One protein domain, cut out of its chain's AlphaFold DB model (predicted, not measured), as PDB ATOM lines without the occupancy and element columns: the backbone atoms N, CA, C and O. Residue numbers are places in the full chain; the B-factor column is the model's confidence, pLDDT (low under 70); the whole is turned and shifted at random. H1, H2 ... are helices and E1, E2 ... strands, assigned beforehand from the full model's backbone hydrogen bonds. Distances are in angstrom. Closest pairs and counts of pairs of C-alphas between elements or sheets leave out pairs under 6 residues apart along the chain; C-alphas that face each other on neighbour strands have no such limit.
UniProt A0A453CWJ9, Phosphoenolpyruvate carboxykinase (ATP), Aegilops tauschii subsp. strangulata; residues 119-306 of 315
ATOM      1  N   VAL A 119      30.234  17.898 -37.683       94.00
ATOM      2  CA  VAL A 119      30.990  17.687 -38.921       94.00
ATOM      3  C   VAL A 119      31.981  16.526 -38.777       94.00
ATOM      4  O   VAL A 119      32.594  16.361 -37.716       94.00
ATOM      5  N   PRO A 120      32.173  15.722 -39.835       92.12
ATOM      6  CA  PRO A 120      33.182  14.666 -39.879       92.12
ATOM      7  C   PRO A 120      34.557  15.287 -40.148       92.12
ATOM      8  O   PRO A 120      34.942  15.565 -41.280       92.12
ATOM      9  N   GLY A 121      35.295  15.551 -39.083       93.62
ATOM     10  CA  GLY A 121      36.628  16.125 -39.154       93.62
ATOM     11  C   GLY A 121      37.361  15.945 -37.840       93.62
ATOM     12  O   GLY A 121      36.887  15.253 -36.936       93.62
ATOM     13  N   TRP A 122      38.506  16.598 -37.733       94.19
ATOM     14  CA  TRP A 122      39.355  16.545 -36.554       94.19
ATOM     15  C   TRP A 122      39.675  17.943 -36.047       94.19
ATOM     16  O   TRP A 122      39.752  18.898 -36.819       94.19
ATOM     17  N   LEU A 123      39.895  18.049 -34.738       93.69
ATOM     18  CA  LEU A 123      40.472  19.242 -34.127       93.69
ATOM     19  C   LEU A 123      41.958  19.013 -33.873       93.69
ATOM     20  O   LEU A 123      42.339  17.986 -33.308       93.69
ATOM     21  N   LEU A 124      42.779  19.985 -34.258       92.12
ATOM     22  CA  LEU A 124      44.206  20.025 -33.958       92.12
ATOM     23  C   LEU A 124      44.475  21.208 -33.039       92.12
ATOM     24  O   LEU A 124      43.957  22.305 -33.260       92.12
ATOM     25  N   SER A 125      45.311  20.986 -32.031       89.12
ATOM     26  CA  SER A 125      45.818  22.047 -31.163       89.12
ATOM     27  C   SER A 125      47.219  22.435 -31.629       89.12
ATOM     28  O   SER A 125      48.187  21.757 -31.293       89.12
ATOM     29  N   SER A 126      47.332  23.533 -32.380       83.56
ATOM     30  CA  SER A 126      48.596  24.020 -32.952       83.56
ATOM     31  C   SER A 126      48.780  25.513 -32.685       83.56
ATOM     32  O   SER A 126      47.861  26.306 -32.899       83.56
ATOM     33  N   GLY A 127      49.961  25.908 -32.195       75.62
ATOM     34  CA  GLY A 127      50.297  27.318 -31.951       75.62
ATOM     35  C   GLY A 127      49.379  28.023 -30.943       75.62
ATOM     36  O   GLY A 127      49.109  29.213 -31.078       75.62
ATOM     37  N   GLY A 128      48.824  27.288 -29.972       82.12
ATOM     38  CA  GLY A 128      47.850  27.816 -29.002       82.12
ATOM     39  C   GLY A 128      46.460  28.108 -29.583       82.12
ATOM     40  O   GLY A 128      45.607  28.642 -28.879       82.12
ATOM     41  N   SER A 129      46.223  27.751 -30.847       88.88
ATOM     42  CA  SER A 129      44.946  27.905 -31.544       88.88
ATOM     43  C   SER A 129      44.395  26.553 -31.990       88.88
ATOM     44  O   SER A 129      45.108  25.553 -32.071       88.88
ATOM     45  N   ILE A 130      43.099  26.535 -32.294       92.31
ATOM     46  CA  ILE A 130      42.396  25.337 -32.747       92.31
ATOM     47  C   ILE A 130      42.230  25.392 -34.259       92.31
ATOM     48  O   ILE A 130      41.764  26.398 -34.799       92.31
ATOM     49  N   VAL A 131      42.596  24.303 -34.928       94.88
ATOM     50  CA  VAL A 131      42.389  24.109 -36.365       94.88
ATOM     51  C   VAL A 131      41.352  23.018 -36.564       94.88
ATOM     52  O   VAL A 131      41.443  21.954 -35.950       94.88
ATOM     53  N   LEU A 132      40.376  23.276 -37.431       96.19
ATOM     54  CA  LEU A 132      39.451  22.256 -37.913       96.19
ATOM     55  C   LEU A 132      39.996  21.666 -39.208       96.19
ATOM     56  O   LEU A 132      40.190  22.392 -40.181       96.19
ATOM     57  N   LEU A 133      40.220  20.359 -39.217       96.62
ATOM     58  CA  LEU A 133      40.783  19.631 -40.343       96.62
ATOM     59  C   LEU A 133      39.755  18.674 -40.942       96.62
ATOM     60  O   LEU A 133      39.239  17.788 -40.257       96.62
ATOM     61  N   PHE A 134      39.516  18.820 -42.239       96.94
ATOM     62  CA  PHE A 134      38.806  17.854 -43.068       96.94
ATOM     63  C   PHE A 134      39.824  17.136 -43.938       96.94
ATOM     64  O   PHE A 134      40.551  17.789 -44.675       96.94
ATOM     65  N   ALA A 135      39.916  15.814 -43.844       94.44
ATOM     66  CA  ALA A 135      40.919  15.051 -44.575       94.44
ATOM     67  C   ALA A 135      40.453  13.612 -44.818       94.44
ATOM     68  O   ALA A 135      39.640  13.091 -44.047       94.44
ATOM     69  N   PRO A 136      40.996  12.921 -45.834       91.44
ATOM     70  CA  PRO A 136      40.861  11.478 -45.929       91.44
ATOM     71  C   PRO A 136      41.464  10.798 -44.694       91.44
ATOM     72  O   PRO A 136      42.529  11.184 -44.206       91.44
ATOM     73  N   VAL A 137      40.793   9.758 -44.198       89.12
ATOM     74  CA  VAL A 137      41.204   9.020 -42.988       89.12
ATOM     75  C   VAL A 137      42.611   8.432 -43.143       89.12
ATOM     76  O   VAL A 137      43.357   8.330 -42.174       89.12
ATOM     77  N   GLU A 138      42.982   8.053 -44.361       88.44
ATOM     78  CA  GLU A 138      44.278   7.504 -44.739       88.44
ATOM     79  C   GLU A 138      45.399   8.499 -44.454       88.44
ATOM     80  O   GLU A 138      46.397   8.106 -43.858       88.44
ATOM     81  N   VAL A 139      45.199   9.782 -44.783       89.50
ATOM     82  CA  VAL A 139      46.175  10.850 -44.517       89.50
ATOM     83  C   VAL A 139      46.391  11.001 -43.011       89.50
ATOM     84  O   VAL A 139      47.530  11.005 -42.544       89.50
ATOM     85  N   ILE A 140      45.304  11.026 -42.236       90.69
ATOM     86  CA  ILE A 140      45.366  11.118 -40.770       90.69
ATOM     87  C   ILE A 140      46.096   9.912 -40.163       90.69
ATOM     88  O   ILE A 140      46.919  10.057 -39.259       90.69
ATOM     89  N   LYS A 141      45.829   8.704 -40.669       88.44
ATOM     90  CA  LYS A 141      46.456   7.469 -40.176       88.44
ATOM     91  C   LYS A 141      47.933   7.348 -40.550       88.44
ATOM     92  O   LYS A 141      48.678   6.720 -39.806       88.44
ATOM     93  N   SER A 142      48.350   7.925 -41.675       85.69
ATOM     94  CA  SER A 142      49.735   7.849 -42.149       85.69
ATOM     95  C   SER A 142      50.679   8.887 -41.537       85.69
ATOM     96  O   SER A 142      51.887   8.684 -41.587       85.69
ATOM     97  N   CYS A 143      50.164   9.986 -40.976       88.19
ATOM     98  CA  CYS A 143      50.982  11.101 -40.490       88.19
ATOM     99  C   CYS A 143      51.066  11.111 -38.954       88.19
ATOM    100  O   CYS A 143      50.147  11.585 -38.284       88.19
ATOM    101  N   SER A 144      52.179  10.627 -38.395       87.69
ATOM    102  CA  SER A 144      52.439  10.614 -36.943       87.69
ATOM    103  C   SER A 144      52.378  12.003 -36.309       87.69
ATOM    104  O   SER A 144      51.764  12.183 -35.265       87.69
ATOM    105  N   GLU A 145      52.938  13.004 -36.983       89.69
ATOM    106  CA  GLU A 145      53.019  14.380 -36.501       89.69
ATOM    107  C   GLU A 145      51.629  14.995 -36.316       89.69
ATOM    108  O   GLU A 145      51.404  15.746 -35.371       89.69
ATOM    109  N   ILE A 146      50.679  14.643 -37.191       88.25
ATOM    110  CA  ILE A 146      49.276  15.035 -37.028       88.25
ATOM    111  C   ILE A 146      48.685  14.325 -35.817       88.25
ATOM    112  O   ILE A 146      48.039  14.970 -34.997       88.25
ATOM    113  N   GLN A 147      48.909  13.015 -35.681       87.62
ATOM    114  CA  GLN A 147      48.355  12.230 -34.573       87.62
ATOM    115  C   GLN A 147      48.776  12.759 -33.201       87.62
ATOM    116  O   GLN A 147      47.959  12.744 -32.281       87.62
ATOM    117  N   ASP A 148      49.993  13.287 -33.083       86.69
ATOM    118  CA  ASP A 148      50.516  13.849 -31.835       86.69
ATOM    119  C   ASP A 148      49.831  15.164 -31.420       86.69
ATOM    120  O   ASP A 148      49.748  15.475 -30.228       86.69
ATOM    121  N   VAL A 149      49.311  15.935 -32.383       88.62
ATOM    122  CA  VAL A 149      48.633  17.225 -32.139       88.62
ATOM    123  C   VAL A 149      47.109  17.144 -32.230       88.62
ATOM    124  O   VAL A 149      46.411  18.124 -31.933       88.62
ATOM    125  N   LEU A 150      46.576  15.989 -32.638       89.62
ATOM    126  CA  LEU A 150      45.147  15.731 -32.650       89.62
ATOM    127  C   LEU A 150      44.588  15.821 -31.236       89.62
ATOM    128  O   LEU A 150      45.059  15.188 -30.292       89.62
ATOM    129  N   VAL A 151      43.493  16.560 -31.114       88.56
ATOM    130  CA  VAL A 151      42.682  16.541 -29.904       88.56
ATOM    131  C   VAL A 151      42.105  15.146 -29.694       88.56
ATOM    132  O   VAL A 151      42.135  14.648 -28.576       88.56
ATOM    133  N   SER A 152      41.589  14.533 -30.765       88.06
ATOM    134  CA  SER A 152      40.971  13.207 -30.784       88.06
ATOM    135  C   SER A 152      41.425  12.410 -31.990       88.06
ATOM    136  O   SER A 152      41.548  12.955 -33.080       88.06
ATOM    137  N   THR A 153      41.635  11.108 -31.797       86.56
ATOM    138  CA  THR A 153      41.918  10.167 -32.888       86.56
ATOM    139  C   THR A 153      40.671   9.860 -33.714       86.56
ATOM    140  O   THR A 153      40.769   9.560 -34.902       86.56
ATOM    141  N   ASP A 154      39.492   9.926 -33.093       88.38
ATOM    142  CA  ASP A 154      38.219   9.708 -33.775       88.38
ATOM    143  C   ASP A 154      37.784  10.969 -34.523       88.38
ATOM    144  O   ASP A 154      37.908  12.079 -33.998       88.38
ATOM    145  N   SER A 155      37.236  10.768 -35.724       89.88
ATOM    146  CA  SER A 155      36.559  11.820 -36.481       89.88
ATOM    147  C   SER A 155      35.239  12.182 -35.805       89.88
ATOM    148  O   SER A 155      34.541  11.313 -35.279       89.88
ATOM    149  N   GLY A 156      34.892  13.464 -35.837       92.19
ATOM    150  CA  GLY A 156      33.633  13.966 -35.308       92.19
ATOM    151  C   GLY A 156      33.836  15.164 -34.400       92.19
ATOM    152  O   GLY A 156      34.267  15.041 -33.249       92.19
ATOM    153  N   VAL A 157      33.459  16.326 -34.918       93.56
ATOM    154  CA  VAL A 157      33.543  17.611 -34.229       93.56
ATOM    155  C   VAL A 157      32.163  18.236 -34.186       93.56
ATOM    156  O   VAL A 157      31.421  18.169 -35.159       93.56
ATOM    157  N   VAL A 158      31.829  18.883 -33.076       94.44
ATOM    158  CA  VAL A 158      30.640  19.729 -32.966       94.44
ATOM    159  C   VAL A 158      31.088  21.168 -32.806       94.44
ATOM    160  O   VAL A 158      31.807  21.496 -31.858       94.44
ATOM    161  N   ILE A 159      30.658  22.026 -33.726       93.44
ATOM    162  CA  ILE A 159      30.926  23.461 -33.677       93.44
ATOM    163  C   ILE A 159      29.674  24.164 -33.153       93.44
ATOM    164  O   ILE A 159      28.626  24.125 -33.790       93.44
ATOM    165  N   CYS A 160      29.775  24.806 -31.993       89.75
ATOM    166  CA  CYS A 160      28.689  25.562 -31.367       89.75
ATOM    167  C   CYS A 160      29.036  27.072 -31.401       89.75
ATOM    168  O   CYS A 160      30.100  27.494 -31.866       89.75
ATOM    169  N   SER A 161      28.122  27.940 -30.960       82.94
ATOM    170  CA  SER A 161      28.218  29.396 -31.194       82.94
ATOM    171  C   SER A 161      29.438  30.101 -30.581       82.94
ATOM    172  O   SER A 161      29.800  31.178 -31.057       82.94
ATOM    173  N   LYS A 162      30.096  29.511 -29.578       82.94
ATOM    174  CA  LYS A 162      31.284  30.073 -28.902       82.94
ATOM    175  C   LYS A 162      32.472  29.113 -28.818       82.94
ATOM    176  O   LYS A 162      33.566  29.529 -28.456       82.94
ATOM    177  N   GLN A 163      32.257  27.844 -29.140       90.31
ATOM    178  CA  GLN A 163      33.173  26.765 -28.797       90.31
ATOM    179  C   GLN A 163      33.093  25.627 -29.806       90.31
ATOM    180  O   GLN A 163      32.131  25.521 -30.568       90.31
ATOM    181  N   SER A 164      34.097  24.763 -29.784       91.88
ATOM    182  CA  SER A 164      34.093  23.491 -30.490       91.88
ATOM    183  C   SER A 164      34.411  22.348 -29.533       91.88
ATOM    184  O   SER A 164      35.003  22.541 -28.470       91.88
ATOM    185  N   SER A 165      33.952  21.150 -29.872       91.94
ATOM    186  CA  SER A 165      34.190  19.954 -29.066       91.94
ATOM    187  C   SER A 165      34.250  18.708 -29.935       91.94
ATOM    188  O   SER A 165      33.842  18.731 -31.095       91.94
ATOM    189  N   VAL A 166      34.746  17.616 -29.364       92.50
ATOM    190  CA  VAL A 166      34.771  16.296 -30.002       92.50
ATOM    191  C   VAL A 166      33.589  15.445 -29.538       92.50
ATOM    192  O   VAL A 166      33.102  15.609 -28.411       92.50
ATOM    193  N   LEU A 167      33.131  14.534 -30.403       92.31
ATOM    194  CA  LEU A 167      32.011  13.631 -30.104       92.31
ATOM    195  C   LEU A 167      32.353  12.604 -29.018       92.31
ATOM    196  O   LEU A 167      31.537  12.349 -28.133       92.31
ATOM    197  N   PHE A 168      33.566  12.052 -29.063       90.94
ATOM    198  CA  PHE A 168      34.004  10.943 -28.217       90.94
ATOM    199  C   PHE A 168      35.170  11.358 -27.307       90.94
ATOM    200  O   PHE A 168      35.927  12.268 -27.657       90.94
ATOM    201  N   PRO A 169      35.310  10.739 -26.122       82.88
ATOM    202  CA  PRO A 169      36.356  11.072 -25.173       82.88
ATOM    203  C   PRO A 169      37.721  10.637 -25.691       82.88
ATOM    204  O   PRO A 169      37.874   9.643 -26.403       82.88
ATOM    205  N   THR A 170      38.738  11.367 -25.259       73.69
ATOM    206  CA  THR A 170      40.131  11.056 -25.556       73.69
ATOM    207  C   THR A 170      40.722  10.308 -24.375       73.69
ATOM    208  O   THR A 170      40.460  10.639 -23.220       73.69
ATOM    209  N   LYS A 171      41.502   9.255 -24.642       60.41
ATOM    210  CA  LYS A 171      41.919   8.267 -23.624       60.41
ATOM    211  C   LYS A 171      42.741   8.837 -22.452       60.41
ATOM    212  O   LYS A 171      43.047   8.093 -21.529       60.41
ATOM    213  N   SER A 172      43.115  10.116 -22.474       51.84
ATOM    214  CA  SER A 172      44.054  10.714 -21.521       51.84
ATOM    215  C   SER A 172      43.635  12.064 -20.933       51.84
ATOM    216  O   SER A 172      44.392  12.606 -20.127       51.84
ATOM    217  N   ARG A 173      42.485  12.649 -21.306       56.56
ATOM    218  CA  ARG A 173      42.136  14.023 -20.893       56.56
ATOM    219  C   ARG A 173      40.650  14.173 -20.535       56.56
ATOM    220  O   ARG A 173      39.815  13.480 -21.109       56.56
ATOM    221  N   PRO A 174      40.308  15.053 -19.572       59.50
ATOM    222  CA  PRO A 174      38.916  15.392 -19.273       59.50
ATOM    223  C   PRO A 174      38.214  15.984 -20.511       59.50
ATOM    224  O   PRO A 174      38.908  16.416 -21.434       59.50
ATOM    225  N   PRO A 175      36.867  16.040 -20.538       60.97
ATOM    226  CA  PRO A 175      36.122  16.652 -21.635       60.97
ATOM    227  C   PRO A 175      36.624  18.084 -21.844       60.97
ATOM    228  O   PRO A 175      36.450  18.945 -20.980       60.97
ATOM    229  N   GLN A 176      37.320  18.324 -22.954       69.38
ATOM    230  CA  GLN A 176      37.889  19.630 -23.253       69.38
ATOM    231  C   GLN A 176      36.938  20.373 -24.181       69.38
ATOM    232  O   GLN A 176      36.635  19.939 -25.293       69.38
ATOM    233  N   LEU A 177      36.443  21.498 -23.676       79.44
ATOM    234  CA  LEU A 177      35.823  22.524 -24.493       79.44
ATOM    235  C   LEU A 177      36.939  23.335 -25.133       79.44
ATOM    236  O   LEU A 177      37.837  23.825 -24.447       79.44
ATOM    237  N   PHE A 178      36.873  23.464 -26.447       85.50
ATOM    238  CA  PHE A 178      37.833  24.227 -27.219       85.50
ATOM    239  C   PHE A 178      37.207  25.537 -27.657       85.50
ATOM    240  O   PHE A 178      35.991  25.647 -27.837       85.50
ATOM    241  N   THR A 179      38.045  26.542 -27.884       89.75
ATOM    242  CA  THR A 179      37.608  27.736 -28.602       89.75
ATOM    243  C   THR A 179      37.125  27.346 -30.001       89.75
ATOM    244  O   THR A 179      37.314  26.219 -30.477       89.75
ATOM    245  N   LYS A 180      36.440  28.264 -30.679       90.81
ATOM    246  CA  LYS A 180      36.133  28.044 -32.091       90.81
ATOM    247  C   LYS A 180      37.417  27.858 -32.905       90.81
ATOM    248  O   LYS A 180      38.418  28.504 -32.590       90.81
ATOM    249  N   PRO A 181      37.375  27.035 -33.967       92.75
ATOM    250  CA  PRO A 181      38.489  26.923 -34.892       92.75
ATOM    251  C   PRO A 181      38.870  28.300 -35.440       92.75
ATOM    252  O   PRO A 181      38.038  28.995 -36.023       92.75
ATOM    253  N   ALA A 182      40.127  28.686 -35.242       92.88
ATOM    254  CA  ALA A 182      40.683  29.921 -35.788       92.88
ATOM    255  C   ALA A 182      40.990  29.779 -37.286       92.88
ATOM    256  O   ALA A 182      41.043  30.770 -38.008       92.88
ATOM    257  N   THR A 183      41.182  28.544 -37.753       94.50
ATOM    258  CA  THR A 183      41.474  28.206 -39.147       94.50
ATOM    259  C   THR A 183      40.776  26.901 -39.509       94.50
ATOM    260  O   THR A 183      40.699  25.982 -38.688       94.50
ATOM    261  N   VAL A 184      40.289  26.811 -40.745       96.44
ATOM    262  CA  VAL A 184      39.796  25.560 -41.332       96.44
ATOM    263  C   VAL A 184      40.741  25.116 -42.440       96.44
ATOM    264  O   VAL A 184      41.168  25.917 -43.270       96.44
ATOM    265  N   VAL A 185      41.072  23.833 -42.462       96.75
ATOM    266  CA  VAL A 185      41.921  23.226 -43.483       96.75
ATOM    267  C   VAL A 185      41.169  22.060 -44.105       96.75
ATOM    268  O   VAL A 185      40.732  21.142 -43.413       96.75
ATOM    269  N   VAL A 186      41.022  22.103 -45.421       97.31
ATOM    270  CA  VAL A 186      40.529  21.003 -46.243       97.31
ATOM    271  C   VAL A 186      41.741  20.341 -46.879       97.31
ATOM    272  O   VAL A 186      42.549  21.004 -47.521       97.31
ATOM    273  N   VAL A 187      41.894  19.041 -46.690       95.75
ATOM    274  CA  VAL A 187      42.972  18.251 -47.273       95.75
ATOM    275  C   VAL A 187      42.390  17.381 -48.366       95.75
ATOM    276  O   VAL A 187      41.446  16.621 -48.144       95.75
ATOM    277  N   SER A 188      42.989  17.471 -49.541       94.69
ATOM    278  CA  SER A 188      42.692  16.610 -50.679       94.69
ATOM    279  C   SER A 188      43.956  15.869 -51.079       94.69
ATOM    280  O   SER A 188      45.061  16.356 -50.850       94.69
ATOM    281  N   SER A 189      43.811  14.704 -51.697       92.25
ATOM    282  CA  SER A 189      44.946  13.981 -52.279       92.25
ATOM    283  C   SER A 189      44.826  14.036 -53.792       92.25
ATOM    284  O   SER A 189      43.905  13.443 -54.343       92.25
ATOM    285  N   ASP A 190      45.718  14.760 -54.461       92.25
ATOM    286  CA  ASP A 190      45.786  14.816 -55.921       92.25
ATOM    287  C   ASP A 190      47.199  14.496 -56.409       92.25
ATOM    288  O   ASP A 190      48.112  15.320 -56.346       92.25
ATOM    289  N   SER A 191      47.367  13.285 -56.930       90.31
ATOM    290  CA  SER A 191      48.603  12.801 -57.548       90.31
ATOM    291  C   SER A 191      48.905  13.395 -58.928       90.31
ATOM    292  O   SER A 191      50.005  13.179 -59.436       90.31
ATOM    293  N   THR A 192      47.973  14.133 -59.540       89.25
ATOM    294  CA  THR A 192      48.159  14.732 -60.876       89.25
ATOM    295  C   THR A 192      48.823  16.112 -60.847       89.25
ATOM    296  O   THR A 192      49.178  16.651 -61.902       89.25
ATOM    297  N   ASP A 193      49.019  16.670 -59.648       86.31
ATOM    298  CA  ASP A 193      49.499  18.035 -59.391       86.31
ATOM    299  C   ASP A 193      48.621  19.136 -60.016       86.31
ATOM    300  O   ASP A 193      49.101  20.246 -60.281       86.31
ATOM    301  N   ALA A 194      47.342  18.841 -60.268       90.88
ATOM    302  CA  ALA A 194      46.355  19.823 -60.696       90.88
ATOM    303  C   ALA A 194      45.961  20.744 -59.531       90.88
ATOM    304  O   ALA A 194      45.831  21.954 -59.719       90.88
ATOM    305  N   LEU A 195      45.824  20.204 -58.317       91.50
ATOM    306  CA  LEU A 195      45.684  21.010 -57.108       91.50
ATOM    307  C   LEU A 195      47.034  21.633 -56.719       91.50
ATOM    308  O   LEU A 195      48.056  20.936 -56.683       91.50
ATOM    309  N   PRO A 196      47.072  22.937 -56.387       90.44
ATOM    310  CA  PRO A 196      48.253  23.528 -55.775       90.44
ATOM    311  C   PRO A 196      48.517  22.884 -54.408       90.44
ATOM    312  O   PRO A 196      47.600  22.389 -53.755       90.44
ATOM    313  N   LEU A 197      49.774  22.933 -53.960       90.19
ATOM    314  CA  LEU A 197      50.168  22.370 -52.665       90.19
ATOM    315  C   LEU A 197      49.373  22.992 -51.508       90.19
ATOM    316  O   LEU A 197      48.944  22.290 -50.600       90.19
ATOM    317  N   VAL A 198      49.144  24.304 -51.579       91.12
ATOM    318  CA  VAL A 198      48.268  25.049 -50.676       91.12
ATOM    319  C   VAL A 198      47.515  26.120 -51.464       91.12
ATOM    320  O   VAL A 198      48.064  26.710 -52.397       91.12
ATOM    321  N   SER A 199      46.259  26.372 -51.105       91.81
ATOM    322  CA  SER A 199      45.446  27.459 -51.655       91.81
ATOM    323  C   SER A 199      44.550  28.055 -50.580       91.81
ATOM    324  O   SER A 199      44.008  27.330 -49.748       91.81
ATOM    325  N   LYS A 200      44.366  29.374 -50.598       93.69
ATOM    326  CA  LYS A 200      43.368  30.040 -49.760       93.69
ATOM    327  C   LYS A 200      42.007  29.937 -50.435       93.69
ATOM    328  O   LYS A 200      41.872  30.261 -51.610       93.69
ATOM    329  N   LEU A 201      41.000  29.513 -49.684       94.75
ATOM    330  CA  LEU A 201      39.657  29.295 -50.200       94.75
ATOM    331  C   LEU A 201      38.696  30.378 -49.715       94.75
ATOM    332  O   LEU A 201      38.716  30.789 -48.552       94.75
ATOM    333  N   SER A 202      37.796  30.793 -50.603       95.69
ATOM    334  CA  SER A 202      36.559  31.445 -50.175       95.69
ATOM    335  C   SER A 202      35.661  30.449 -49.415       95.69
ATOM    336  O   SER A 202      35.794  29.237 -49.605       95.69
ATOM    337  N   PRO A 203      34.700  30.913 -48.591       96.94
ATOM    338  CA  PRO A 203      33.755  30.017 -47.919       96.94
ATOM    339  C   PRO A 203      32.994  29.088 -48.878       96.94
ATOM    340  O   PRO A 203      32.735  27.936 -48.537       96.94
ATOM    341  N   GLY A 204      32.646  29.578 -50.073       97.06
ATOM    342  CA  GLY A 204      31.941  28.798 -51.091       97.06
ATOM    343  C   GLY A 204      32.814  27.701 -51.699       97.06
ATOM    344  O   GLY A 204      32.389  26.550 -51.778       97.06
ATOM    345  N   GLN A 205      34.077  28.014 -52.011       96.81
ATOM    346  CA  GLN A 205      35.049  27.007 -52.449       96.81
ATOM    347  C   GLN A 205      35.331  25.975 -51.355       96.81
ATOM    348  O   GLN A 205      35.361  24.779 -51.626       96.81
ATOM    349  N   ALA A 206      35.479  26.405 -50.101       97.25
ATOM    350  CA  ALA A 206      35.653  25.495 -48.972       97.25
ATOM    351  C   ALA A 206      34.501  24.500 -48.846       97.25
ATOM    352  O   ALA A 206      34.741  23.300 -48.721       97.25
ATOM    353  N   ALA A 207      33.260  24.978 -48.934       97.12
ATOM    354  CA  ALA A 207      32.091  24.114 -48.898       97.12
ATOM    355  C   ALA A 207      32.003  23.193 -50.126       97.12
ATOM    356  O   ALA A 207      31.605  22.041 -49.979       97.12
ATOM    357  N   TYR A 208      32.428  23.654 -51.306       96.88
ATOM    358  CA  TYR A 208      32.488  22.839 -52.520       96.88
ATOM    359  C   TYR A 208      33.511  21.699 -52.413       96.88
ATOM    360  O   TYR A 208      33.172  20.541 -52.660       96.88
ATOM    361  N   HIS A 209      34.743  21.998 -51.983       97.25
ATOM    362  CA  HIS A 209      35.790  20.994 -51.760       97.25
ATOM    363  C   HIS A 209      35.416  20.034 -50.624       97.25
ATOM    364  O   HIS A 209      35.595  18.826 -50.765       97.25
ATOM    365  N   PHE A 210      34.804  20.537 -49.547       97.12
ATOM    366  CA  PHE A 210      34.239  19.708 -48.480       97.12
ATOM    367  C   PHE A 210      33.145  18.765 -48.995       97.12
ATOM    368  O   PHE A 210      33.204  17.561 -48.750       97.12
ATOM    369  N   LEU A 211      32.172  19.283 -49.748       96.12
ATOM    370  CA  LEU A 211      31.087  18.491 -50.327       96.12
ATOM    371  C   LEU A 211      31.607  17.429 -51.299       96.12
ATOM    372  O   LEU A 211      31.025  16.352 -51.377       96.12
ATOM    373  N   ALA A 212      32.683  17.709 -52.031       95.81
ATOM    374  CA  ALA A 212      33.308  16.753 -52.936       95.81
ATOM    375  C   ALA A 212      34.089  15.662 -52.182       95.81
ATOM    376  O   ALA A 212      33.930  14.477 -52.484       95.81
ATOM    377  N   GLY A 213      34.923  16.064 -51.216       95.38
ATOM    378  CA  GLY A 213      35.826  15.195 -50.457       95.38
ATOM    379  C   GLY A 213      36.732  14.359 -51.359       95.38
ATOM    380  O   GLY A 213      36.624  13.134 -51.411       95.38
ATOM    381  N   TYR A 214      37.570  15.034 -52.143       94.88
ATOM    382  CA  TYR A 214      38.362  14.411 -53.200       94.88
ATOM    383  C   TYR A 214      39.601  13.669 -52.684       94.88
ATOM    384  O   TYR A 214      40.402  14.199 -51.911       94.88
ATOM    385  N   GLU A 215      39.795  12.457 -53.197       92.75
ATOM    386  CA  GLU A 215      40.919  11.580 -52.881       92.75
ATOM    387  C   GLU A 215      41.323  10.769 -54.127       92.75
ATOM    388  O   GLU A 215      40.723   9.742 -54.437       92.75
ATOM    389  N   ASP A 216      42.323  11.247 -54.874       90.25
ATOM    390  CA  ASP A 216      42.943  10.595 -56.040       90.25
ATOM    391  C   ASP A 216      41.939   9.976 -57.024       90.25
ATOM    392  O   ASP A 216      41.948   8.781 -57.329       90.25
ATOM    393  N   GLY A 217      41.028  10.809 -57.522       89.25
ATOM    394  CA  GLY A 217      40.002  10.407 -58.487       89.25
ATOM    395  C   GLY A 217      38.746   9.808 -57.857       89.25
ATOM    396  O   GLY A 217      37.755   9.621 -58.564       89.25
ATOM    397  N   LYS A 218      38.748   9.550 -56.547       93.50
ATOM    398  CA  LYS A 218      37.555   9.195 -55.778       93.50
ATOM    399  C   LYS A 218      36.982  10.432 -55.096       93.50
ATOM    400  O   LYS A 218      37.685  11.400 -54.824       93.50
ATOM    401  N   PHE A 219      35.690  10.365 -54.808       94.12
ATOM    402  CA  PHE A 219      34.960  11.403 -54.097       94.12
ATOM    403  C   PHE A 219      34.230  10.772 -52.917       94.12
ATOM    404  O   PHE A 219      33.463   9.820 -53.089       94.12
ATOM    405  N   ILE A 220      34.480  11.299 -51.723       93.75
ATOM    406  CA  ILE A 220      33.869  10.886 -50.460       93.75
ATOM    407  C   ILE A 220      33.172  12.120 -49.897       93.75
ATOM    408  O   ILE A 220      33.782  12.885 -49.150       93.75
ATOM    409  N   PRO A 221      31.905  12.363 -50.263       93.38
ATOM    410  CA  PRO A 221      31.285  13.640 -49.963       93.38
ATOM    411  C   PRO A 221      31.221  13.962 -48.485       93.38
ATOM    412  O   PRO A 221      30.905  13.094 -47.664       93.38
ATOM    413  N   ALA A 222      31.504  15.224 -48.168       93.50
ATOM    414  CA  ALA A 222      31.620  15.702 -46.800       93.50
ATOM    415  C   ALA A 222      32.608  14.868 -45.967       93.50
ATOM    416  O   ALA A 222      32.451  14.813 -44.763       93.50
ATOM    417  N   TYR A 223      33.575  14.164 -46.571       91.44
ATOM    418  CA  TYR A 223      34.508  13.244 -45.899       91.44
ATOM    419  C   TYR A 223      33.843  12.175 -45.011       91.44
ATOM    420  O   TYR A 223      34.499  11.564 -44.166       91.44
ATOM    421  N   ASN A 224      32.547  11.906 -45.206       85.81
ATOM    422  CA  ASN A 224      31.812  10.948 -44.394       85.81
ATOM    423  C   ASN A 224      31.702   9.596 -45.106       85.81
ATOM    424  O   ASN A 224      31.105   9.493 -46.179       85.81
ATOM    425  N   ARG A 225      32.266   8.550 -44.492       78.19
ATOM    426  CA  ARG A 225      32.137   7.155 -44.955       78.19
ATOM    427  C   ARG A 225      31.040   6.385 -44.219       78.19
ATOM    428  O   ARG A 225      30.618   5.339 -44.703       78.19
ATOM    429  N   ALA A 226      30.604   6.893 -43.071       79.00
ATOM    430  CA  ALA A 226      29.590   6.277 -42.236       79.00
ATOM    431  C   ALA A 226      28.174   6.677 -42.693       79.00
ATOM    432  O   ALA A 226      28.001   7.687 -43.387       79.00
ATOM    433  N   PRO A 227      27.138   5.916 -42.293       73.75
ATOM    434  CA  PRO A 227      25.756   6.352 -42.440       73.75
ATOM    435  C   PRO A 227      25.565   7.739 -41.814       73.75
ATOM    436  O   PRO A 227      25.980   7.983 -40.684       73.75
ATOM    437  N   SER A 228      24.936   8.652 -42.549       79.44
ATOM    438  CA  SER A 228      24.634  10.009 -42.087       79.44
ATOM    439  C   SER A 228      23.128  10.229 -42.143       79.44
ATOM    440  O   SER A 228      22.540   9.959 -43.191       79.44
ATOM    441  N   PRO A 229      22.495  10.749 -41.077       78.56
ATOM    442  CA  PRO A 229      21.096  11.169 -41.134       78.56
ATOM    443  C   PRO A 229      20.931  12.448 -41.967       78.56
ATOM    444  O   PRO A 229      19.832  12.764 -42.411       78.56
ATOM    445  N   PHE A 230      22.016  13.209 -42.142       81.31
ATOM    446  CA  PHE A 230      22.002  14.477 -42.846       81.31
ATOM    447  C   PHE A 230      22.349  14.301 -44.310       81.31
ATOM    448  O   PHE A 230      23.320  13.622 -44.661       81.31
ATOM    449  N   ASP A 231      21.589  15.021 -45.129       89.56
ATOM    450  CA  ASP A 231      21.948  15.302 -46.503       89.56
ATOM    451  C   ASP A 231      23.300  16.037 -46.563       89.56
ATOM    452  O   ASP A 231      23.556  17.006 -45.840       89.56
ATOM    453  N   GLN A 232      24.189  15.547 -47.425       92.56
ATOM    454  CA  GLN A 232      25.573  16.018 -47.512       92.56
ATOM    455  C   GLN A 232      25.639  17.470 -48.008       92.56
ATOM    456  O   GLN A 232      26.493  18.236 -47.559       92.56
ATOM    457  N   LEU A 233      24.710  17.869 -48.884       93.94
ATOM    458  CA  LEU A 233      24.606  19.239 -49.374       93.94
ATOM    459  C   LEU A 233      24.082  20.180 -48.280       93.94
ATOM    460  O   LEU A 233      24.640  21.260 -48.094       93.94
ATOM    461  N   ALA A 234      23.083  19.769 -47.496       93.00
ATOM    462  CA  ALA A 234      22.616  20.527 -46.333       93.00
ATOM    463  C   ALA A 234      23.732  20.745 -45.292       93.00
ATOM    464  O   ALA A 234      23.868  21.843 -44.737       93.00
ATOM    465  N   LEU A 235      24.574  19.731 -45.068       94.19
ATOM    466  CA  LEU A 235      25.738  19.847 -44.192       94.19
ATOM    467  C   LEU A 235      26.776  20.834 -44.750       94.19
ATOM    468  O   LEU A 235      27.244  21.711 -44.021       94.19
ATOM    469  N   ALA A 236      27.093  20.750 -46.044       95.69
ATOM    470  CA  ALA A 236      28.009  21.682 -46.704       95.69
ATOM    471  C   ALA A 236      27.481  23.129 -46.699       95.69
ATOM    472  O   ALA A 236      28.245  24.060 -46.457       95.69
ATOM    473  N   ASN A 237      26.171  23.327 -46.877       95.31
ATOM    474  CA  ASN A 237      25.516  24.632 -46.739       95.31
ATOM    475  C   ASN A 237      25.642  25.191 -45.321       95.31
ATOM    476  O   ASN A 237      25.940  26.370 -45.135       95.31
ATOM    477  N   SER A 238      25.463  24.342 -44.312       94.94
ATOM    478  CA  SER A 238      25.617  24.747 -42.915       94.94
ATOM    479  C   SER A 238      27.062  25.153 -42.606       94.94
ATOM    480  O   SER A 238      27.287  26.177 -41.956       94.94
ATOM    481  N   LEU A 239      28.045  24.415 -43.140       95.69
ATOM    482  CA  LEU A 239      29.460  24.780 -43.057       95.69
ATOM    483  C   LEU A 239      29.743  26.108 -43.776       95.69
ATOM    484  O   LEU A 239      30.366  26.988 -43.190       95.69
ATOM    485  N   PHE A 240      29.243  26.296 -45.000       96.50
ATOM    486  CA  PHE A 240      29.374  27.550 -45.750       96.50
ATOM    487  C   PHE A 240      28.875  28.758 -44.951       96.50
ATOM    488  O   PHE A 240      29.594  29.750 -44.802       96.50
ATOM    489  N   LEU A 241      27.658  28.671 -44.405       95.31
ATOM    490  CA  LEU A 241      27.063  29.742 -43.606       95.31
ATOM    491  C   LEU A 241      27.888  30.029 -42.350       95.31
ATOM    492  O   LEU A 241      28.076  31.195 -41.998       95.31
ATOM    493  N   HIS A 242      28.417  28.986 -41.705       93.94
ATOM    494  CA  HIS A 242      29.300  29.125 -40.553       93.94
ATOM    495  C   HIS A 242      30.597  29.867 -40.914       93.94
ATOM    496  O   HIS A 242      30.909  30.888 -40.299       93.94
ATOM    497  N   LEU A 243      31.300  29.424 -41.961       94.88
ATOM    498  CA  LEU A 243      32.542  30.044 -42.439       94.88
ATOM    499  C   LEU A 243      32.332  31.504 -42.865       94.88
ATOM    500  O   LEU A 243      33.152  32.370 -42.558       94.88
ATOM    501  N   LYS A 244      31.214  31.799 -43.542       94.50
ATOM    502  CA  LYS A 244      30.855  33.155 -43.983       94.50
ATOM    503  C   LYS A 244      30.542  34.077 -42.804       94.50
ATOM    504  O   LYS A 244      30.988  35.222 -42.799       94.50
ATOM    505  N   LYS A 245      29.786  33.588 -41.813       93.44
ATOM    506  CA  LYS A 245      29.393  34.354 -40.621       93.44
ATOM    507  C   LYS A 245      30.596  34.710 -39.752       93.44
ATOM    508  O   LYS A 245      30.740  35.867 -39.363       93.44
ATOM    509  N   ASP A 246      31.449  33.729 -39.479       90.56
ATOM    510  CA  ASP A 246      32.576  33.885 -38.557       90.56
ATOM    511  C   ASP A 246      33.843  34.411 -39.257       90.56
ATOM    512  O   ASP A 246      34.817  34.759 -38.593       90.56
ATOM    513  N   LYS A 247      33.817  34.533 -40.596       92.62
ATOM    514  CA  LYS A 247      34.948  34.951 -41.444       92.62
ATOM    515  C   LYS A 247      36.200  34.101 -41.203       92.62
ATOM    516  O   LYS A 247      37.321  34.610 -41.246       92.62
ATOM    517  N   THR A 248      36.005  32.809 -40.949       92.12
ATOM    518  CA  THR A 248      37.094  31.898 -40.601       92.12
ATOM    519  C   THR A 248      37.993  31.667 -41.819       92.12
ATOM    520  O   THR A 248      37.501  31.218 -42.863       92.12
ATOM    521  N   PRO A 249      39.304  31.954 -41.733       94.19
ATOM    522  CA  PRO A 249      40.225  31.698 -42.831       94.19
ATOM    523  C   PRO A 249      40.253  30.199 -43.137       94.19
ATOM    524  O   PRO A 249      40.386  29.368 -42.235       94.19
ATOM    525  N   THR A 250      40.093  29.868 -44.418       95.88
ATOM    526  CA  THR A 250      40.001  28.485 -44.881       95.88
ATOM    527  C   THR A 250      41.005  28.220 -45.991       95.88
ATOM    528  O   THR A 250      41.194  29.060 -46.871       95.88
ATOM    529  N   TYR A 251      41.640  27.054 -45.950       95.88
ATOM    530  CA  TYR A 251      42.690  26.669 -46.887       95.88
ATOM    531  C   TYR A 251      42.468  25.256 -47.423       95.88
ATOM    532  O   TYR A 251      41.948  24.398 -46.716       95.88
ATOM    533  N   LEU A 252      42.886  25.024 -48.663       95.69
ATOM    534  CA  LEU A 252      43.043  23.709 -49.270       95.69
ATOM    535  C   LEU A 252      44.516  23.321 -49.204       95.69
ATOM    536  O   LEU A 252      45.358  24.127 -49.593       95.69
ATOM    537  N   ILE A 253      44.821  22.102 -48.777       95.00
ATOM    538  CA  ILE A 253      46.162  21.522 -48.855       95.00
ATOM    539  C   ILE A 253      46.092  20.245 -49.687       95.00
ATOM    540  O   ILE A 253      45.262  19.372 -49.429       95.00
ATOM    541  N   ASN A 254      46.976  20.124 -50.675       94.38
ATOM    542  CA  ASN A 254      47.179  18.862 -51.371       94.38
ATOM    543  C   ASN A 254      48.160  18.000 -50.563       94.38
ATOM    544  O   ASN A 254      49.323  18.359 -50.400       94.38
ATOM    545  N   ALA A 255      47.706  16.848 -50.070       93.50
ATOM    546  CA  ALA A 255      48.542  15.878 -49.362       93.50
ATOM    547  C   ALA A 255      49.503  15.116 -50.290       93.50
ATOM    548  O   ALA A 255      50.263  14.258 -49.832       93.50
ATOM    549  N   LYS A 256      49.476  15.399 -51.595       91.38
ATOM    550  CA  LYS A 256      50.401  14.847 -52.579       91.38
ATOM    551  C   LYS A 256      51.124  15.942 -53.352       91.38
ATOM    552  O   LYS A 256      50.594  17.017 -53.598       91.38
ATOM    553  N   SER A 257      52.356  15.638 -53.739       86.94
ATOM    554  CA  SER A 257      53.168  16.450 -54.637       86.94
ATOM    555  C   SER A 257      53.996  15.525 -55.518       86.94
ATOM    556  O   SER A 257      54.667  14.615 -55.026       86.94
ATOM    557  N   SER A 258      53.959  15.747 -56.828       83.44
ATOM    558  CA  SER A 258      54.665  14.935 -57.825       83.44
ATOM    559  C   SER A 258      54.320  13.448 -57.717       83.44
ATOM    560  O   SER A 258      55.190  12.578 -57.753       83.44
ATOM    561  N   GLY A 259      53.029  13.164 -57.513       81.62
ATOM    562  CA  GLY A 259      52.484  11.812 -57.366       81.62
ATOM    563  C   GLY A 259      52.802  11.109 -56.041       81.62
ATOM    564  O   GLY A 259      52.295  10.013 -55.801       81.62
ATOM    565  N   LYS A 260      53.605  11.717 -55.160       87.38
ATOM    566  CA  LYS A 260      53.992  11.149 -53.862       87.38
ATOM    567  C   LYS A 260      53.264  11.845 -52.725       87.38
ATOM    568  O   LYS A 260      52.980  13.033 -52.806       87.38
ATOM    569  N   GLN A 261      52.978  11.101 -51.663       87.69
ATOM    570  CA  GLN A 261      52.463  11.680 -50.428       87.69
ATOM    571  C   GLN A 261      53.529  12.572 -49.789       87.69
ATOM    572  O   GLN A 261      54.700  12.188 -49.746       87.69
ATOM    573  N   ILE A 262      53.128  13.759 -49.337       90.25
ATOM    574  CA  ILE A 262      54.026  14.659 -48.610       90.25
ATOM    575  C   ILE A 262      54.321  14.096 -47.215       90.25
ATOM    576  O   ILE A 262      53.491  13.391 -46.636       90.25
ATOM    577  N   ASP A 263      55.502  14.401 -46.682       89.06
ATOM    578  CA  ASP A 263      55.879  13.985 -45.330       89.06
ATOM    579  C   ASP A 263      54.977  14.649 -44.272       89.06
ATOM    580  O   ASP A 263      54.486  15.767 -44.465       89.06
ATOM    581  N   GLY A 264      54.783  13.985 -43.130       88.06
ATOM    582  CA  GLY A 264      53.963  14.494 -42.027       88.06
ATOM    583  C   GLY A 264      54.461  15.843 -41.503       88.06
ATOM    584  O   GLY A 264      53.658  16.736 -41.224       88.06
ATOM    585  N   LYS A 265      55.785  16.044 -41.468       90.94
ATOM    586  CA  LYS A 265      56.404  17.326 -41.092       90.94
ATOM    587  C   LYS A 265      56.088  18.442 -42.073       90.94
ATOM    588  O   LYS A 265      55.844  19.570 -41.653       90.94
ATOM    589  N   ASP A 266      56.088  18.142 -43.367       91.69
ATOM    590  CA  ASP A 266      55.784  19.136 -44.393       91.69
ATOM    591  C   ASP A 266      54.297  19.497 -44.384       91.69
ATOM    592  O   ASP A 266      53.959  20.676 -44.469       91.69
ATOM    593  N   LEU A 267      53.406  18.522 -44.170       92.31
ATOM    594  CA  LEU A 267      51.981  18.793 -43.973       92.31
ATOM    595  C   LEU A 267      51.735  19.673 -42.737       92.31
ATOM    596  O   LEU A 267      50.986  20.646 -42.820       92.31
ATOM    597  N   MET A 268      52.405  19.392 -41.616       91.94
ATOM    598  CA  MET A 268      52.316  20.234 -40.418       91.94
ATOM    599  C   MET A 268      52.831  21.653 -40.661       91.94
ATOM    600  O   MET A 268      52.151  22.609 -40.295       91.94
ATOM    601  N   ARG A 269      53.962  21.812 -41.360       91.88
ATOM    602  CA  ARG A 269      54.463  23.134 -41.766       91.88
ATOM    603  C   ARG A 269      53.447  23.895 -42.610       91.88
ATOM    604  O   ARG A 269      53.274  25.088 -42.398       91.88
ATOM    605  N   LEU A 270      52.763  23.235 -43.548       92.19
ATOM    606  CA  LEU A 270      51.721  23.874 -44.360       92.19
ATOM    607  C   LEU A 270      50.511  24.309 -43.517       92.19
ATOM    608  O   LEU A 270      49.949  25.374 -43.771       92.19
ATOM    609  N   ILE A 271      50.131  23.531 -42.498       92.19
ATOM    610  CA  ILE A 271      49.065  23.900 -41.555       92.19
ATOM    611  C   ILE A 271      49.489  25.105 -40.700       92.19
ATOM    612  O   ILE A 271      48.730  26.064 -40.582       92.19
ATOM    613  N   GLU A 272      50.702  25.100 -40.147       91.12
ATOM    614  CA  GLU A 272      51.245  26.223 -39.365       91.12
ATOM    615  C   GLU A 272      51.363  27.496 -40.209       91.12
ATOM    616  O   GLU A 272      50.978  28.591 -39.787       91.12
ATOM    617  N   LEU A 273      51.826  27.344 -41.449       89.00
ATOM    618  CA  LEU A 273      51.829  28.405 -42.437       89.00
ATOM    619  C   LEU A 273      50.402  28.948 -42.611       89.00
ATOM    620  O   LEU A 273      50.210  30.160 -42.478       89.00
ATOM    621  N   ALA A 274      49.399  28.092 -42.848       88.50
ATOM    622  CA  ALA A 274      47.998  28.498 -43.028       88.50
ATOM    623  C   ALA A 274      47.462  29.317 -41.840       88.50
ATOM    624  O   ALA A 274      46.716  30.278 -42.042       88.50
ATOM    625  N   GLN A 275      47.902  29.007 -40.618       87.12
ATOM    626  CA  GLN A 275      47.567  29.779 -39.417       87.12
ATOM    627  C   GLN A 275      48.243  31.161 -39.382       87.12
ATOM    628  O   GLN A 275      47.644  32.130 -38.918       87.12
ATOM    629  N   SER A 276      49.475  31.282 -39.888       83.69
ATOM    630  CA  SER A 276      50.238  32.543 -39.898       83.69
ATOM    631  C   SER A 276      49.808  33.553 -40.977       83.69
ATOM    632  O   SER A 276      50.350  34.655 -41.025       83.69
ATOM    633  N   ASN A 277      48.856  33.201 -41.855       69.12
ATOM    634  CA  ASN A 277      48.463  33.975 -43.047       69.12
ATOM    635  C   ASN A 277      49.629  34.327 -43.999       69.12
ATOM    636  O   ASN A 277      49.459  35.154 -44.893       69.12
ATOM    637  N   GLY A 278      50.796  33.695 -43.853       60.44
ATOM    638  CA  GLY A 278      52.003  33.983 -44.633       60.44
ATOM    639  C   GLY A 278      52.036  33.345 -46.024       60.44
ATOM    640  O   GLY A 278      53.121  33.051 -46.517       60.44
ATOM    641  N   MET A 279      50.880  33.059 -46.634       68.25
ATOM    642  CA  MET A 279      50.840  32.265 -47.866       68.25
ATOM    643  C   MET A 279      51.110  33.120 -49.092       68.25
ATOM    644  O   MET A 279      50.448  34.145 -49.259       68.25
ATOM    645  N   PRO A 280      52.029  32.695 -49.976       57.09
ATOM    646  CA  PRO A 280      52.138  33.304 -51.285       57.09
ATOM    647  C   PRO A 280      50.853  33.029 -52.070       57.09
ATOM    648  O   PRO A 280      50.347  31.902 -52.069       57.09
ATOM    649  N   ASP A 281      50.340  34.048 -52.759       52.16
ATOM    650  CA  ASP A 281      49.255  33.885 -53.724       52.16
ATOM    651  C   ASP A 281      49.752  32.988 -54.866       52.16
ATOM    652  O   ASP A 281      50.436  33.416 -55.795       52.16
ATOM    653  N   SER A 282      49.464  31.692 -54.768       54.97
ATOM    654  CA  SER A 282      49.829  30.710 -55.785       54.97
ATOM    655  C   SER A 282      48.780  30.722 -56.895       54.97
ATOM    656  O   SER A 282      47.890  29.874 -56.955       54.97
ATOM    657  N   THR A 283      48.873  31.693 -57.798       53.22
ATOM    658  CA  THR A 283      48.157  31.655 -59.077       53.22
ATOM    659  C   THR A 283      48.948  30.799 -60.059       53.22
ATOM    660  O   THR A 283      49.744  31.311 -60.848       53.22
ATOM    661  N   LYS A 284      48.761  29.475 -60.015       58.28
ATOM    662  CA  LYS A 284      49.148  28.634 -61.156       58.28
ATOM    663  C   LYS A 284      48.160  28.897 -62.306       58.28
ATOM    664  O   LYS A 284      46.956  28.913 -62.050       58.28
ATOM    665  N   PRO A 285      48.626  29.105 -63.549       57.09
ATOM    666  CA  PRO A 285      47.730  29.195 -64.701       57.09
ATOM    667  C   PRO A 285      46.931  27.890 -64.869       57.09
ATOM    668  O   PRO A 285      47.433  26.813 -64.536       57.09
ATOM    669  N   GLU A 286      45.692  27.983 -65.374       63.25
ATOM    670  CA  GLU A 286      44.879  26.807 -65.721       63.25
ATOM    671  C   GLU A 286      45.596  26.010 -66.829       63.25
ATOM    672  O   GLU A 286      45.543  26.354 -68.007       63.25
ATOM    673  N   ASP A 287      46.303  24.949 -66.438       80.50
ATOM    674  CA  ASP A 287      46.817  23.921 -67.347       80.50
ATOM    675  C   ASP A 287      45.712  22.880 -67.613       80.50
ATOM    676  O   ASP A 287      44.741  22.745 -66.863       80.50
ATOM    677  N   THR A 288      45.879  22.089 -68.667       86.19
ATOM    678  CA  THR A 288      44.992  21.006 -69.112       86.19
ATOM    679  C   THR A 288      44.570  20.087 -67.959       86.19
ATOM    680  O   THR A 288      43.408  19.692 -67.865       86.19
ATOM    681  N   ARG A 289      45.490  19.805 -67.025       89.06
ATOM    682  CA  ARG A 289      45.237  18.984 -65.827       89.06
ATOM    683  C   ARG A 289      44.243  19.626 -64.856       89.06
ATOM    684  O   ARG A 289      43.383  18.935 -64.314       89.06
ATOM    685  N   VAL A 290      44.320  20.946 -64.671       89.81
ATOM    686  CA  VAL A 290      43.384  21.712 -63.831       89.81
ATOM    687  C   VAL A 290      41.987  21.679 -64.444       89.81
ATOM    688  O   VAL A 290      41.014  21.402 -63.745       89.81
ATOM    689  N   ALA A 291      41.888  21.889 -65.760       90.62
ATOM    690  CA  ALA A 291      40.618  21.831 -66.479       90.62
ATOM    691  C   ALA A 291      39.976  20.434 -66.407       90.62
ATOM    692  O   ALA A 291      38.771  20.318 -66.163       90.62
ATOM    693  N   GLU A 292      40.772  19.370 -66.552       93.12
ATOM    694  CA  GLU A 292      40.302  17.990 -66.412       93.12
ATOM    695  C   GLU A 292      39.783  17.713 -64.994       93.12
ATOM    696  O   GLU A 292      38.682  17.179 -64.826       93.12
ATOM    697  N   LEU A 293      40.533  18.117 -63.960       93.94
ATOM    698  CA  LEU A 293      40.125  17.922 -62.568       93.94
ATOM    699  C   LEU A 293      38.841  18.694 -62.242       93.94
ATOM    700  O   LEU A 293      37.903  18.125 -61.681       93.94
ATOM    701  N   LYS A 294      38.750  19.958 -62.662       93.94
ATOM    702  CA  LYS A 294      37.541  20.784 -62.538       93.94
ATOM    703  C   LYS A 294      36.343  20.131 -63.234       93.94
ATOM    704  O   LYS A 294      35.238  20.120 -62.690       93.94
ATOM    705  N   GLY A 295      36.564  19.514 -64.398       93.56
ATOM    706  CA  GLY A 295      35.573  18.699 -65.101       93.56
ATOM    707  C   GLY A 295      35.095  17.494 -64.283       93.56
ATOM    708  O   GLY A 295      33.886  17.274 -64.181       93.56
ATOM    709  N   LYS A 296      36.014  16.759 -63.639       95.00
ATOM    710  CA  LYS A 296      35.689  15.624 -62.752       95.00
ATOM    711  C   LYS A 296      34.867  16.061 -61.540       95.00
ATOM    712  O   LYS A 296      33.836  15.448 -61.266       95.00
ATOM    713  N   TYR A 297      35.266  17.142 -60.866       95.19
ATOM    714  CA  TYR A 297      34.505  17.728 -59.753       95.19
ATOM    715  C   TYR A 297      33.091  18.106 -60.189       95.19
ATOM    716  O   TYR A 297      32.111  17.672 -59.585       95.19
ATOM    717  N   ARG A 298      32.969  18.857 -61.290       93.19
ATOM    718  CA  ARG A 298      31.671  19.276 -61.820       93.19
ATOM    719  C   ARG A 298      30.793  18.083 -62.188       93.19
ATOM    720  O   ARG A 298      29.615  18.090 -61.841       93.19
ATOM    721  N   GLY A 299      31.342  17.077 -62.870       93.75
ATOM    722  CA  GLY A 299      30.612  15.868 -63.253       93.75
ATOM    723  C   GLY A 299      30.108  15.094 -62.036       93.75
ATOM    724  O   GLY A 299      28.927  14.746 -61.969       93.75
ATOM    725  N   PHE A 300      30.965  14.907 -61.030       94.94
ATOM    726  CA  PHE A 300      30.588  14.242 -59.787       94.94
ATOM    727  C   PHE A 300      29.499  15.018 -59.032       94.94
ATOM    728  O   PHE A 300      28.420  14.487 -58.781       94.94
ATOM    729  N   ILE A 301      29.737  16.297 -58.735       93.50
ATOM    730  CA  ILE A 301      28.806  17.123 -57.961       93.50
ATOM    731  C   ILE A 301      27.455  17.259 -58.674       93.50
ATOM    732  O   ILE A 301      26.415  17.089 -58.045       93.50
ATOM    733  N   SER A 302      27.447  17.488 -59.991       90.94
ATOM    734  CA  SER A 302      26.197  17.646 -60.751       90.94
ATOM    735  C   SER A 302      25.406  16.341 -60.851       90.94
ATOM    736  O   SER A 302      24.182  16.370 -60.796       90.94
ATOM    737  N   SER A 303      26.082  15.196 -60.994       92.50
ATOM    738  CA  SER A 303      25.399  13.895 -61.066       92.50
ATOM    739  C   SER A 303      24.791  13.480 -59.727       92.50
ATOM    740  O   SER A 303      23.736  12.850 -59.717       92.50
ATOM    741  N   LYS A 304      25.424  13.854 -58.607       90.69
ATOM    742  CA  LYS A 304      24.965  13.482 -57.265       90.69
ATOM    743  C   LYS A 304      23.989  14.484 -56.639       90.69
ATOM    744  O   LYS A 304      23.042  14.061 -55.987       90.69
ATOM    745  N   PHE A 305      24.203  15.785 -56.834       89.81
ATOM    746  CA  PHE A 305      23.451  16.856 -56.158       89.81
ATOM    747  C   PHE A 305      22.601  17.716 -57.114       89.81
ATOM    748  O   PHE A 305      21.814  18.555 -56.672       89.81
ATOM    749  N   GLY A 306      22.703  17.488 -58.428       81.25
ATOM    750  CA  GLY A 306      21.842  18.113 -59.430       81.25
ATOM    751  C   GLY A 306      21.937  19.642 -59.473       81.25
ATOM    752  O   GLY A 306      23.006  20.225 -59.304       81.25
TER     753      GLY A 306
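AT A GLANCE: This is residues 119 to 306 of the 315 residues of the protein "Phosphoenolpyruvate carboxykinase (ATP)" of Aegilops tauschii subsp. strangulata (UniProt A0A453CWJ9). A strongly twisted five-stranded sheet forms the core, curling round helix H5 on one face, while H3 packs on the other face and H4 packs on H3. At one end of the long axis lies the small strand hairpin E3 and E4 with a long loop after it; at the other end the long helix H6 crosses H3. The printed part has 188 residues, with six named helices and seven named strands in the order E1 E2 H1 H2 E3 E4 E5 E6 H3 H4 E7 H5 H6. The large sheet is mixed, in the order E1 E2 E5 E7 E6, and the class is mixed, helices and strands. The whole is compact, with a radius of gyration of the C-alphas of 15.8 A and spans of 50 by 36 by 29 A.

IN THESE COORDINATES: In the large sheet, E1 is residues 122 to 126, beginning at C-alpha 122 (39.355, 16.545, -36.554). E2 is residues 129 to 134, 16.5 A long, E5 is 183 to 188, 16.4 A, E7 is 250 to 254, and E6 is 198 to 201. E3 is residues 157 to 159 and E4 163 to 166. H5 is residues 264 to 276, 18.6 A, H3 is 203 to 212, 14.2 A, and H4 is 232 to 246, 21.2 A. H1 is residues 137 to 142 and H2 144 to 149. H6, residues 288 to 306, is 25.3 A long and ends at C-alpha 306 (21.842, 18.113, -59.430).

HOW THE PARTS SIT: The large sheet is in three layers, with helices on both faces: H2 and H5 on one, H3 on the other. E1 and E2 are an antiparallel hairpin, with N 124 and O 131 at 2.9 A. E2 and E5 are parallel, with N 185 and O 132 at 2.8 A; E5 and E7 are parallel, with N 186 and O 251 at 2.8 A. E7 and E6 are antiparallel, with N 252 and O 199 at 2.8 A. H3 runs slantwise to the strands, at 37 degrees to E5 on the local plane, at a height over the sheet of 8.7 A. H3 and H4 are a helical hairpin and touch at a shallow tilt of 24 degrees, opposite ways; their closest C-alphas, of Ala 207 and Ala 236, are 5.2 A apart. H6, with residues 297 to 301 alone, only just touches H3, with 3 pairs of C-alphas within 8 A, the closest those of Ala 212 and Ile 301, 6.8 A; they are about perpendicular at 79 degrees. H5, with residues 264 to 268 alone, touches H2, the closest C-alphas being those of Glu 145 and Gly 264, 5.6 A. H1 only grazes the sheet, with residues 139 to 140. E3 and E4 are an antiparallel hairpin, with N 158 and O 165 at 2.8 A. Every O i to N i+4 pair is within hydrogen-bond range in H1, H3, H4, H5 and H6; in H2 1 of 2 is.

THE WHOLE: The C-alphas of Pro 174 and Thr 288, the two farthest apart, are 50.5 A apart. The printed part has no cut. The links E4 to E5, H3 to H4 and H5 to H6 are long. The mean pLDDT of the printed part is 88.2; residues 171 to 176 and 277 to 286 are under 70.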